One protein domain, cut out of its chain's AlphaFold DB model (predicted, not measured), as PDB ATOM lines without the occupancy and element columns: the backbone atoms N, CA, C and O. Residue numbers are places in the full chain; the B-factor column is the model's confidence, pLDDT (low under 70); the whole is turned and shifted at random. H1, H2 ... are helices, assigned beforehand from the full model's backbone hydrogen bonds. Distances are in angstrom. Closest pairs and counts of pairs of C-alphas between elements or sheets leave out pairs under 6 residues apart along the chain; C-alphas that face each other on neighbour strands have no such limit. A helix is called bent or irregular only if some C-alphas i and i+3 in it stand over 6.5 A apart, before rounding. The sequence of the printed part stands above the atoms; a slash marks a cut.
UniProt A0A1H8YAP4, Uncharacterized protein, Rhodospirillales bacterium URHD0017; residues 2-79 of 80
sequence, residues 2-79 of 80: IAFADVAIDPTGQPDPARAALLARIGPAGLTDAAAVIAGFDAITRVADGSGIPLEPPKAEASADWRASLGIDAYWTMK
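Overview. This is residues 2 to 79 of the 80 residues of an uncharacterized protein of Rhodospirillales bacterium URHD0017 (UniProt A0A1H8YAP4). A long helical arm, H2b, makes the length of an open frame; a helical hairpin, H1 and H2a, folds onto its first part, and the short helices H3, H4 and H5 follow beyond its far end. The printed part has 78 residues with five named helices, H1 to H5, and no named strand: all helix, loose, radius of gyration of the C-alphas 16.0 A, spans 43 by 24 by 21 A.

Arrangement. H2, residues 15 to 51, was assigned as one helix by its hydrogen bonds but is bent, C-alphas 25 and 28 being 9.4 A apart; its arms are H2a, residues 15 to 25, and H2b, residues 28 to 51. H1, residues 2 to 9, touches H2a, closest C-alphas Phe 4 and Ala 18, 4.9 A. H3, residues 57 to 62, and H2b are apart. Every O i to N i+4 pair is within hydrogen-bond range in H3 and H4, residues 64 to 69, but 3 of 4 in H1, 6 of 7 in H2a, 19 of 20 in H2b and 0 of 2 in H5, residues 72 to 77, with 2 of 3 O i to N i+3.

Along the chain. C-alpha 2 is at (27.904, 30.346, 82.624), C-alpha 77 at (18.624, 6.668, 67.054). H2b is 34.7 A long.

Size, cuts and confidence. The printed part has no cut; residues 76 to 79 are under 70.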
ATOM      1  N   ILE A   2      27.905  31.776  83.001       94.12
ATOM      2  CA  ILE A   2      27.904  30.346  82.624       94.12
ATOM      3  C   ILE A   2      28.239  29.437  83.819       94.12
ATOM      4  O   ILE A   2      27.390  28.668  84.227       94.12
ATOM      5  N   ALA A   3      29.357  29.678  84.514       95.81
ATOM      6  CA  ALA A   3      29.713  28.899  85.707       95.81
ATOM      7  C   ALA A   3      28.660  28.898  86.837       95.81
ATOM      8  O   ALA A   3      28.633  27.966  87.622       95.81
ATOM      9  N   PHE A   4      27.819  29.936  86.955       97.75
ATOM     10  CA  PHE A   4      26.709  29.949  87.918       97.75
ATOM     11  C   PHE A   4      25.493  29.182  87.386       97.75
ATOM     12  O   PHE A   4      24.817  28.532  88.168       97.75
ATOM     13  N   ALA A   5      25.234  29.235  86.077       97.12
ATOM     14  CA  ALA A   5      24.192  28.434  85.443       97.12
ATOM     15  C   ALA A   5      24.512  26.936  85.528       97.12
ATOM     16  O   ALA A   5      23.659  26.178  85.977       97.12
ATOM     17  N   ASP A   6      25.746  26.534  85.200       96.19
ATOM     18  CA  ASP A   6      26.184  25.131  85.206       96.19
ATOM     19  C   ASP A   6      25.980  24.486  86.583       96.19
ATOM     20  O   ASP A   6      25.319  23.460  86.710       96.19
ATOM     21  N   VAL A   7      26.474  25.132  87.644       97.19
ATOM     22  CA  VAL A   7      26.324  24.624  89.019       97.19
ATOM     23  C   VAL A   7      24.901  24.747  89.564       97.19
ATOM     24  O   VAL A   7      24.590  24.102  90.558       97.19
ATOM     25  N   ALA A   8      24.049  25.594  88.978       95.06
ATOM     26  CA  ALA A   8      22.668  25.759  89.425       95.06
ATOM     27  C   ALA A   8      21.737  24.666  88.883       95.06
ATOM     28  O   ALA A   8      20.713  24.395  89.509       95.06
ATOM     29  N   ILE A   9      22.076  24.055  87.743       93.81
ATOM     30  CA  ILE A   9      21.307  22.952  87.141       93.81
ATOM     31  C   ILE A   9      21.904  21.570  87.446       93.81
ATOM     32  O   ILE A   9      21.244  20.557  87.219       93.81
ATOM     33  N   ASP A  10      23.130  21.514  87.970       94.69
ATOM     34  CA  ASP A  10      23.758  20.289  88.468       94.69
ATOM     35  C   ASP A  10      23.169  19.899  89.842       94.69
ATOM     36  O   ASP A  10      23.329  20.651  90.807       94.69
ATOM     37  N   PRO A  11      22.545  18.710  89.991       89.25
ATOM     38  CA  PRO A  11      22.019  18.228  91.274       89.25
ATOM     39  C   PRO A  11      23.067  18.108  92.390       89.25
ATOM     40  O   PRO A  11      22.713  18.044  93.567       89.25
ATOM     41  N   THR A  12      24.346  18.032  92.025       95.50
ATOM     42  CA  THR A  12      25.491  17.949  92.941       95.50
ATOM     43  C   THR A  12      26.282  19.257  93.024       95.50
ATOM     44  O   THR A  12      27.262  19.345  93.771       95.50
ATOM     45  N   GLY A  13      25.852  20.279  92.281       91.94
ATOM     46  CA  GLY A  13      26.533  21.558  92.165       91.94
ATOM     47  C   GLY A  13      26.585  22.323  93.487       91.94
ATOM     48  O   GLY A  13      25.659  22.303  94.297       91.94
ATOM     49  N   GLN A  14      27.687  23.044  93.700       94.81
ATOM     50  CA  GLN A  14      27.861  23.957  94.831       94.81
ATOM     51  C   GLN A  14      27.808  25.402  94.320       94.81
ATOM     52  O   GLN A  14      28.816  25.914  93.822       94.81
ATOM     53  N   PRO A  15      26.652  26.083  94.399       92.25
ATOM     54  CA  PRO A  15      26.464  27.359  93.718       92.25
ATOM     55  C   PRO A  15      27.162  28.544  94.390       92.25
ATOM     56  O   PRO A  15      27.412  29.542  93.715       92.25
ATOM     57  N   ASP A  16      27.489  28.467  95.682       96.50
ATOM     58  CA  ASP A  16      27.941  29.622  96.471       96.50
ATOM     59  C   ASP A  16      29.167  30.354  95.894       96.50
ATOM     60  O   ASP A  16      29.101  31.583  95.759       96.50
ATOM     61  N   PRO A  17      30.254  29.677  95.466       97.38
ATOM     62  CA  PRO A  17      31.410  30.367  94.897       97.38
ATOM     63  C   PRO A  17      31.074  31.089  93.584       97.38
ATOM     64  O   PRO A  17      31.429  32.255  93.394       97.38
ATOM     65  N   ALA A  18      30.341  30.425  92.685       97.75
ATOM     66  CA  ALA A  18      29.953  30.998  91.398       97.75
ATOM     67  C   ALA A  18      28.924  32.130  91.561       97.75
ATOM     68  O   ALA A  18      28.997  33.143  90.858       97.75
ATOM     69  N   ARG A  19      28.006  31.992  92.526       97.81
ATOM     70  CA  ARG A  19      27.029  33.012  92.923       97.81
ATOM     71  C   ARG A  19      27.727  34.259  93.450       97.81
ATOM     72  O   ARG A  19      27.407  35.355  92.998       97.81
ATOM     73  N   ALA A  20      28.686  34.105  94.364       98.31
ATOM     74  CA  ALA A  20      29.447  35.218  94.929       98.31
ATOM     75  C   ALA A  20      30.273  35.944  93.854       98.31
ATOM     76  O   ALA A  20      30.245  37.174  93.771       98.31
ATOM     77  N   ALA A  21      30.942  35.189  92.976       98.06
ATOM     78  CA  ALA A  21      31.697  35.757  91.861       98.06
ATOM     79  C   ALA A  21      30.796  36.528  90.883       98.06
ATOM     80  O   ALA A  21      31.175  37.589  90.381       98.06
ATOM     81  N   LEU A  22      29.589  36.020  90.615       98.00
ATOM     82  CA  LEU A  22      28.627  36.712  89.767       98.00
ATOM     83  C   LEU A  22      28.083  37.970  90.454       98.00
ATOM     84  O   LEU A  22      28.082  39.029  89.829       98.00
ATOM     85  N   LEU A  23      27.705  37.876  91.735       98.50
ATOM     86  CA  LEU A  23      27.225  38.998  92.549       98.50
ATOM     87  C   LEU A  23      28.195  40.180  92.512       98.50
ATOM     88  O   LEU A  23      27.779  41.304  92.246       98.50
ATOM     89  N   ALA A  24      29.485  39.919  92.728       98.44
ATOM     90  CA  ALA A  24      30.519  40.951  92.724       98.44
ATOM     91  C   ALA A  24      30.627  41.687  91.377       98.44
ATOM     92  O   ALA A  24      31.074  42.830  91.328       98.44
ATOM     93  N   ARG A  25      30.219  41.041  90.280       98.12
ATOM     94  CA  ARG A  25      30.416  41.542  88.917       98.12
ATOM     95  C   ARG A  25      29.199  42.260  88.340       98.12
ATOM     96  O   ARG A  25      29.379  43.152  87.520       98.12
ATOM     97  N   ILE A  26      27.986  41.852  88.722       97.88
ATOM     98  CA  ILE A  26      26.730  42.392  88.156       97.88
ATOM     99  C   ILE A  26      25.765  42.953  89.210       97.88
ATOM    100  O   ILE A  26      24.697  43.456  88.867       97.88
ATOM    101  N   GLY A  27      26.137  42.883  90.488       98.50
ATOM    102  CA  GLY A  27      25.339  43.379  91.601       98.50
ATOM    103  C   GLY A  27      24.100  42.529  91.920       98.50
ATOM    104  O   GLY A  27      23.805  41.543  91.236       98.50
ATOM    105  N   PRO A  28      23.360  42.889  92.985       98.44
ATOM    106  CA  PRO A  28      22.235  42.091  93.484       98.44
ATOM    107  C   PRO A  28      21.071  41.961  92.494       98.44
ATOM    108  O   PRO A  28      20.512  40.876  92.347       98.44
ATOM    109  N   ALA A  29      20.722  43.051  91.801       98.38
ATOM    110  CA  ALA A  29      19.654  43.044  90.801       98.38
ATOM    111  C   ALA A  29      20.012  42.122  89.628       98.38
ATOM    112  O   ALA A  29      19.272  41.189  89.336       98.38
ATOM    113  N   GLY A  30      21.214  42.280  89.061       98.19
ATOM    114  CA  GLY A  30      21.680  41.416  87.977       98.19
ATOM    115  C   GLY A  30      21.787  39.944  88.385       98.19
ATOM    116  O   GLY A  30      21.486  39.059  87.586       98.19
ATOM    117  N   LEU A  31      22.180  39.653  89.632       98.38
ATOM    118  CA  LEU A  31      22.184  38.279  90.141       98.38
ATOM    119  C   LEU A  31      20.770  37.692  90.211       98.38
ATOM    120  O   LEU A  31      20.582  36.517  89.896       98.38
ATOM    121  N   THR A  32      19.797  38.498  90.632       98.44
ATOM    122  CA  THR A  32      18.388  38.094  90.714       98.44
ATOM    123  C   THR A  32      17.843  37.787  89.325       98.44
ATOM    124  O   THR A  32      17.285  36.709  89.124       98.44
ATOM    125  N   ASP A  33      18.098  38.661  88.352       98.44
ATOM    126  CA  ASP A  33      17.692  38.450  86.960       98.44
ATOM    127  C   ASP A  33      18.339  37.190  86.373       98.44
ATOM    128  O   ASP A  33      17.662  36.360  85.766       98.44
ATOM    129  N   ALA A  34      19.639  36.982  86.611       97.75
ATOM    130  CA  ALA A  34      20.335  35.783  86.152       97.75
ATOM    131  C   ALA A  34      19.733  34.502  86.754       97.75
ATOM    132  O   ALA A  34      19.516  33.531  86.029       97.75
ATOM    133  N   ALA A  35      19.435  34.500  88.056       97.44
ATOM    134  CA  ALA A  35      18.802  33.362  88.720       97.44
ATOM    135  C   ALA A  35      17.389  33.091  88.177       97.44
ATOM    136  O   ALA A  35      17.032  31.932  87.967       97.44
ATOM    137  N   ALA A  36      16.611  34.141  87.899       98.06
ATOM    138  CA  ALA A  36      15.279  34.016  87.314       98.06
ATOM    139  C   ALA A  36      15.326  33.410  85.902       98.06
ATOM    140  O   ALA A  36      14.532  32.521  85.593       98.06
ATOM    141  N   VAL A  37      16.281  33.832  85.065       97.56
ATOM    142  CA  VAL A  37      16.488  33.255  83.726       97.56
ATOM    143  C   VAL A  37      16.854  31.773  83.819       97.56
ATOM    144  O   VAL A  37      16.241  30.961  83.130       97.56
ATOM    145  N   ILE A  38      17.800  31.409  84.692       96.94
ATOM    146  CA  ILE A  38      18.204  30.007  84.895       96.94
ATOM    147  C   ILE A  38      16.991  29.160  85.299       96.94
ATOM    148  O   ILE A  38      16.686  28.177  84.631       96.94
ATOM    149  N   ALA A  39      16.260  29.577  86.337       96.38
ATOM    150  CA  ALA A  39      15.094  28.846  86.829       96.38
ATOM    151  C   ALA A  39      13.981  28.730  85.772       96.38
ATOM    152  O   ALA A  39      13.357  27.679  85.636       96.38
ATOM    153  N   GLY A  40      13.746  29.796  84.999       97.88
ATOM    154  CA  GLY A  40      12.751  29.804  83.929       97.88
ATOM    155  C   GLY A  40      13.059  28.785  82.834       97.88
ATOM    156  O   GLY A  40      12.193  27.985  82.481       97.88
ATOM    157  N   PHE A  41      14.294  28.765  82.325       96.00
ATOM    158  CA  PHE A  41      14.688  27.805  81.288       96.00
ATOM    159  C   PHE A  41      14.781  26.371  81.816       96.00
ATOM    160  O   PHE A  41      14.386  25.444  81.109       96.00
ATOM    161  N   ASP A  42      15.216  26.180  83.059       95.00
ATOM    162  CA  ASP A  42      15.239  24.873  83.717       95.00
ATOM    163  C   ASP A  42      13.816  24.285  83.870       95.00
ATOM    164  O   ASP A  42      13.580  23.100  83.620       95.00
ATOM    165  N   ALA A  43      12.821  25.117  84.196       96.19
ATOM    166  CA  ALA A  43      11.418  24.701  84.250       96.19
ATOM    167  C   ALA A  43      10.829  24.410  82.857       96.19
ATOM    168  O   ALA A  43      10.226  23.355  82.650       96.19
ATOM    169  N   ILE A  44      11.015  25.321  81.893       96.44
ATOM    170  CA  ILE A  44      10.472  25.179  80.529       96.44
ATOM    171  C   ILE A  44      11.038  23.933  79.841       96.44
ATOM    172  O   ILE A  44      10.286  23.218  79.182       96.44
ATOM    173  N   THR A  45      12.326  23.636  80.040       93.81
ATOM    174  CA  THR A  45      12.976  22.445  79.468       93.81
ATOM    175  C   THR A  45      12.290  21.168  79.946       93.81
ATOM    176  O   THR A  45      11.898  20.344  79.128       93.81
ATOM    177  N   ARG A  46      12.008  21.042  81.251       94.44
ATOM    178  CA  ARG A  46      11.297  19.866  81.786       94.44
ATOM    179  C   ARG A  46       9.872  19.731  81.258       94.44
ATOM    180  O   ARG A  46       9.407  18.615  81.042       94.44
ATOM    181  N   VAL A  47       9.169  20.845  81.051       96.81
ATOM    182  CA  VAL A  47       7.829  20.822  80.440       96.81
ATOM    183  C   VAL A  47       7.908  20.373  78.979       96.81
ATOM    184  O   VAL A  47       7.094  19.553  78.551       96.81
ATOM    185  N   ALA A  48       8.881  20.875  78.216       94.19
ATOM    186  CA  ALA A  48       9.104  20.464  76.832       94.19
ATOM    187  C   ALA A  48       9.426  18.963  76.740       94.19
ATOM    188  O   ALA A  48       8.762  18.247  75.989       94.19
ATOM    189  N   ASP A  49      10.344  18.479  77.580       91.19
ATOM    190  CA  ASP A  49      10.720  17.064  77.654       91.19
ATOM    191  C   ASP A  49       9.531  16.179  78.049       91.19
ATOM    192  O   ASP A  49       9.283  15.143  77.431       91.19
ATOM    193  N   GLY A  50       8.760  16.597  79.058       95.31
ATOM    194  CA  GLY A  50       7.612  15.842  79.557       95.31
ATOM    195  C   GLY A  50       6.419  15.813  78.597       95.31
ATOM    196  O   GLY A  50       5.641  14.862  78.620       95.31
ATOM    197  N   SER A  51       6.269  16.837  77.754       96.06
ATOM    198  CA  SER A  51       5.192  16.916  76.756       96.06
ATOM    199  C   SER A  51       5.574  16.340  75.393       96.06
ATOM    200  O   SER A  51       4.685  16.045  74.594       96.06
ATOM    201  N   GLY A  52       6.871  16.181  75.111       90.50
ATOM    202  CA  GLY A  52       7.361  15.739  73.805       90.50
ATOM    203  C   GLY A  52       7.118  16.761  72.691       90.50
ATOM    204  O   GLY A  52       6.907  16.372  71.542       90.50
ATOM    205  N   ILE A  53       7.099  18.059  73.016       92.44
ATOM    206  CA  ILE A  53       6.884  19.117  72.020       92.44
ATOM    207  C   ILE A  53       7.968  19.048  70.920       92.44
ATOM    208  O   ILE A  53       9.159  18.982  71.236       92.44
ATOM    209  N   PRO A  54       7.598  19.044  69.623       89.56
ATOM    210  CA  PRO A  54       8.576  18.916  68.551       89.56
ATOM    211  C   PRO A  54       9.392  20.199  68.366       89.56
ATOM    212  O   PRO A  54       8.910  21.311  68.590       89.56
ATOM    213  N   LEU A  55      10.623  20.041  67.878       90.44
ATOM    214  CA  LEU A  55      11.452  21.166  67.461       90.44
ATOM    215  C   LEU A  55      10.865  21.818  66.201       90.44
ATOM    216  O   LEU A  55      10.614  21.149  65.201       90.44
ATOM    217  N   GLU A  56      10.669  23.134  66.234       94.25
ATOM    218  CA  GLU A  56      10.172  23.888  65.079       94.25
ATOM    219  C   GLU A  56      11.195  23.890  63.925       94.25
ATOM    220  O   GLU A  56      12.396  24.027  64.189       94.25
ATOM    221  N   PRO A  57      10.760  23.834  62.648       95.25
ATOM    222  CA  PRO A  57      11.674  23.738  61.507       95.25
ATOM    223  C   PRO A  57      12.770  24.820  61.460       95.25
ATOM    224  O   PRO A  57      13.938  24.449  61.341       95.25
ATOM    225  N   PRO A  58      12.480  26.123  61.679       96.75
ATOM    226  CA  PRO A  58      13.527  27.148  61.664       96.75
ATOM    227  C   PRO A  58      14.594  26.940  62.749       96.75
ATOM    228  O   PRO A  58      15.769  27.241  62.545       96.75
ATOM    229  N   LYS A  59      14.205  26.400  63.913       93.62
ATOM    230  CA  LYS A  59      15.134  26.083  65.008       93.62
ATOM    231  C   LYS A  59      15.954  24.836  64.683       93.62
ATOM    232  O   LYS A  59      17.129  24.782  65.037       93.62
ATOM    233  N   ALA A  60      15.366  23.849  64.005       92.94
ATOM    234  CA  ALA A  60      16.069  22.651  63.552       92.94
ATOM    235  C   ALA A  60      17.164  22.982  62.529       92.94
ATOM    236  O   ALA A  60      18.279  22.476  62.658       92.94
ATOM    237  N   GLU A  61      16.864  23.870  61.579       95.88
ATOM    238  CA  GLU A  61      17.812  24.370  60.576       95.88
ATOM    239  C   GLU A  61      18.939  25.174  61.227       95.88
ATOM    240  O   GLU A  61      20.111  24.841  61.062       95.88
ATOM    241  N   ALA A  62      18.594  26.166  62.057       96.81
ATOM    242  CA  ALA A  62      19.574  26.991  62.763       96.81
ATOM    243  C   ALA A  62      20.459  26.193  63.737       96.81
ATOM    244  O   ALA A  62      21.492  26.694  64.183       96.81
ATOM    245  N   SER A  63      20.049  24.969  64.097       95.00
ATOM    246  CA  SER A  63      20.783  24.107  65.020       95.00
ATOM    247  C   SER A  63      21.483  22.899  64.430       95.00
ATOM    248  O   SER A  63      22.129  22.165  65.178       95.00
ATOM    249  N   ALA A  64      21.384  22.693  63.118       94.25
ATOM    250  CA  ALA A  64      21.895  21.494  62.464       94.25
ATOM    251  C   ALA A  64      23.386  21.252  62.761       94.25
ATOM    252  O   ALA A  64      23.749  20.183  63.250       94.25
ATOM    253  N   ASP A  65      24.230  22.266  62.560       95.75
ATOM    254  CA  ASP A  65      25.684  22.116  62.674       95.75
ATOM    255  C   ASP A  65      26.131  21.739  64.092       95.75
ATOM    256  O   ASP A  65      26.946  20.831  64.276       95.75
ATOM    257  N   TRP A  66      25.583  22.395  65.122       94.88
ATOM    258  CA  TRP A  66      25.990  22.100  66.494       94.88
ATOM    259  C   TRP A  66      25.390  20.793  67.007       94.88
ATOM    260  O   TRP A  66      26.111  20.040  67.663       94.88
ATOM    261  N   ARG A  67      24.144  20.450  66.648       93.00
ATOM    262  CA  ARG A  67      23.572  19.130  66.972       93.00
ATOM    263  C   ARG A  67      24.383  17.991  66.356       93.00
ATOM    264  O   ARG A  67      24.655  17.014  67.056       93.00
ATOM    265  N   ALA A  68      24.842  18.155  65.115       91.69
ATOM    266  CA  ALA A  68      25.742  17.208  64.466       91.69
ATOM    267  C   ALA A  68      27.093  17.116  65.199       91.69
ATOM    268  O   ALA A  68      27.539  16.016  65.525       91.69
ATOM    269  N   SER A  69      27.717  18.255  65.529       94.12
ATOM    270  CA  SER A  69      29.019  18.284  66.222       94.12
ATOM    271  C   SER A  69      28.990  17.665  67.625       94.12
ATOM    272  O   SER A  69      29.977  17.079  68.065       94.12
ATOM    273  N   LEU A  70      27.852  17.776  68.316       92.38
ATOM    274  CA  LEU A  70      27.639  17.244  69.663       92.38
ATOM    275  C   LEU A  70      27.104  15.802  69.653       92.38
ATOM    276  O   LEU A  70      26.919  15.220  70.720       92.38
ATOM    277  N   GLY A  71      26.825  15.228  68.478       90.31
ATOM    278  CA  GLY A  71      26.266  13.879  68.349       90.31
ATOM    279  C   GLY A  71      24.819  13.740  68.843       90.31
ATOM    280  O   GLY A  71      24.357  12.623  69.074       90.31
ATOM    281  N   ILE A  72      24.086  14.849  68.992       88.50
ATOM    282  CA  ILE A  72      22.710  14.860  69.520       88.50
ATOM    283  C   ILE A  72      21.766  14.086  68.592       88.50
ATOM    284  O   ILE A  72      20.905  13.344  69.060       88.50
ATOM    285  N   ASP A  73      21.970  14.189  67.281       84.88
ATOM    286  CA  ASP A  73      21.132  13.509  66.287       84.88
ATOM    287  C   ASP A  73      21.238  11.979  66.380       84.88
ATOM    288  O   ASP A  73      20.261  11.267  66.148       84.88
ATOM    289  N   ALA A  74      22.408  11.472  66.781       82.31
ATOM    290  CA  ALA A  74      22.642  10.045  66.990       82.31
ATOM    291  C   ALA A  74      22.051   9.537  68.315       82.31
ATOM    292  O   ALA A  74      21.696   8.366  68.428       82.31
ATOM    293  N   TYR A  75      21.897  10.403  69.321       76.81
ATOM    294  CA  TYR A  75      21.360  10.009  70.625       76.81
ATOM    295  C   TYR A  75      19.929   9.460  70.524       76.81
ATOM    296  O   TYR A  75      19.574   8.501  71.210       76.81
ATOM    297  N   TRP A  76      19.110  10.028  69.634       66.12
ATOM    298  CA  TRP A  76      17.733   9.575  69.428       66.12
ATOM    299  C   TRP A  76      17.652   8.211  68.728       66.12
ATOM    300  O   TRP A  76      16.773   7.407  69.033       66.12
ATOM    301  N   THR A  77      18.588   7.921  67.823       63.88
ATOM    302  CA  THR A  77      18.624   6.668  67.054       63.88
ATOM    303  C   THR A  77      19.339   5.525  67.777       63.88
ATOM    304  O   THR A  77      19.262   4.392  67.319       63.88
ATOM    305  N   MET A  78      19.994   5.790  68.912       60.12
ATOM    306  CA  MET A  78      20.669   4.786  69.749       60.12
ATOM    307  C   MET A  78      19.785   4.178  70.850       60.12
ATOM    308  O   MET A  78      20.221   3.262  71.541       60.12
ATOM    309  N   LYS A  79      18.554   4.671  71.042       51.44
ATOM    310  CA  LYS A  79      17.597   4.132  72.030       51.44
ATOM    311  C   LYS A  79      16.808   2.900  71.546       51.44
ATOM    312  O   LYS A  79      15.857   2.509  72.223       51.44
TER     313      LYS A  79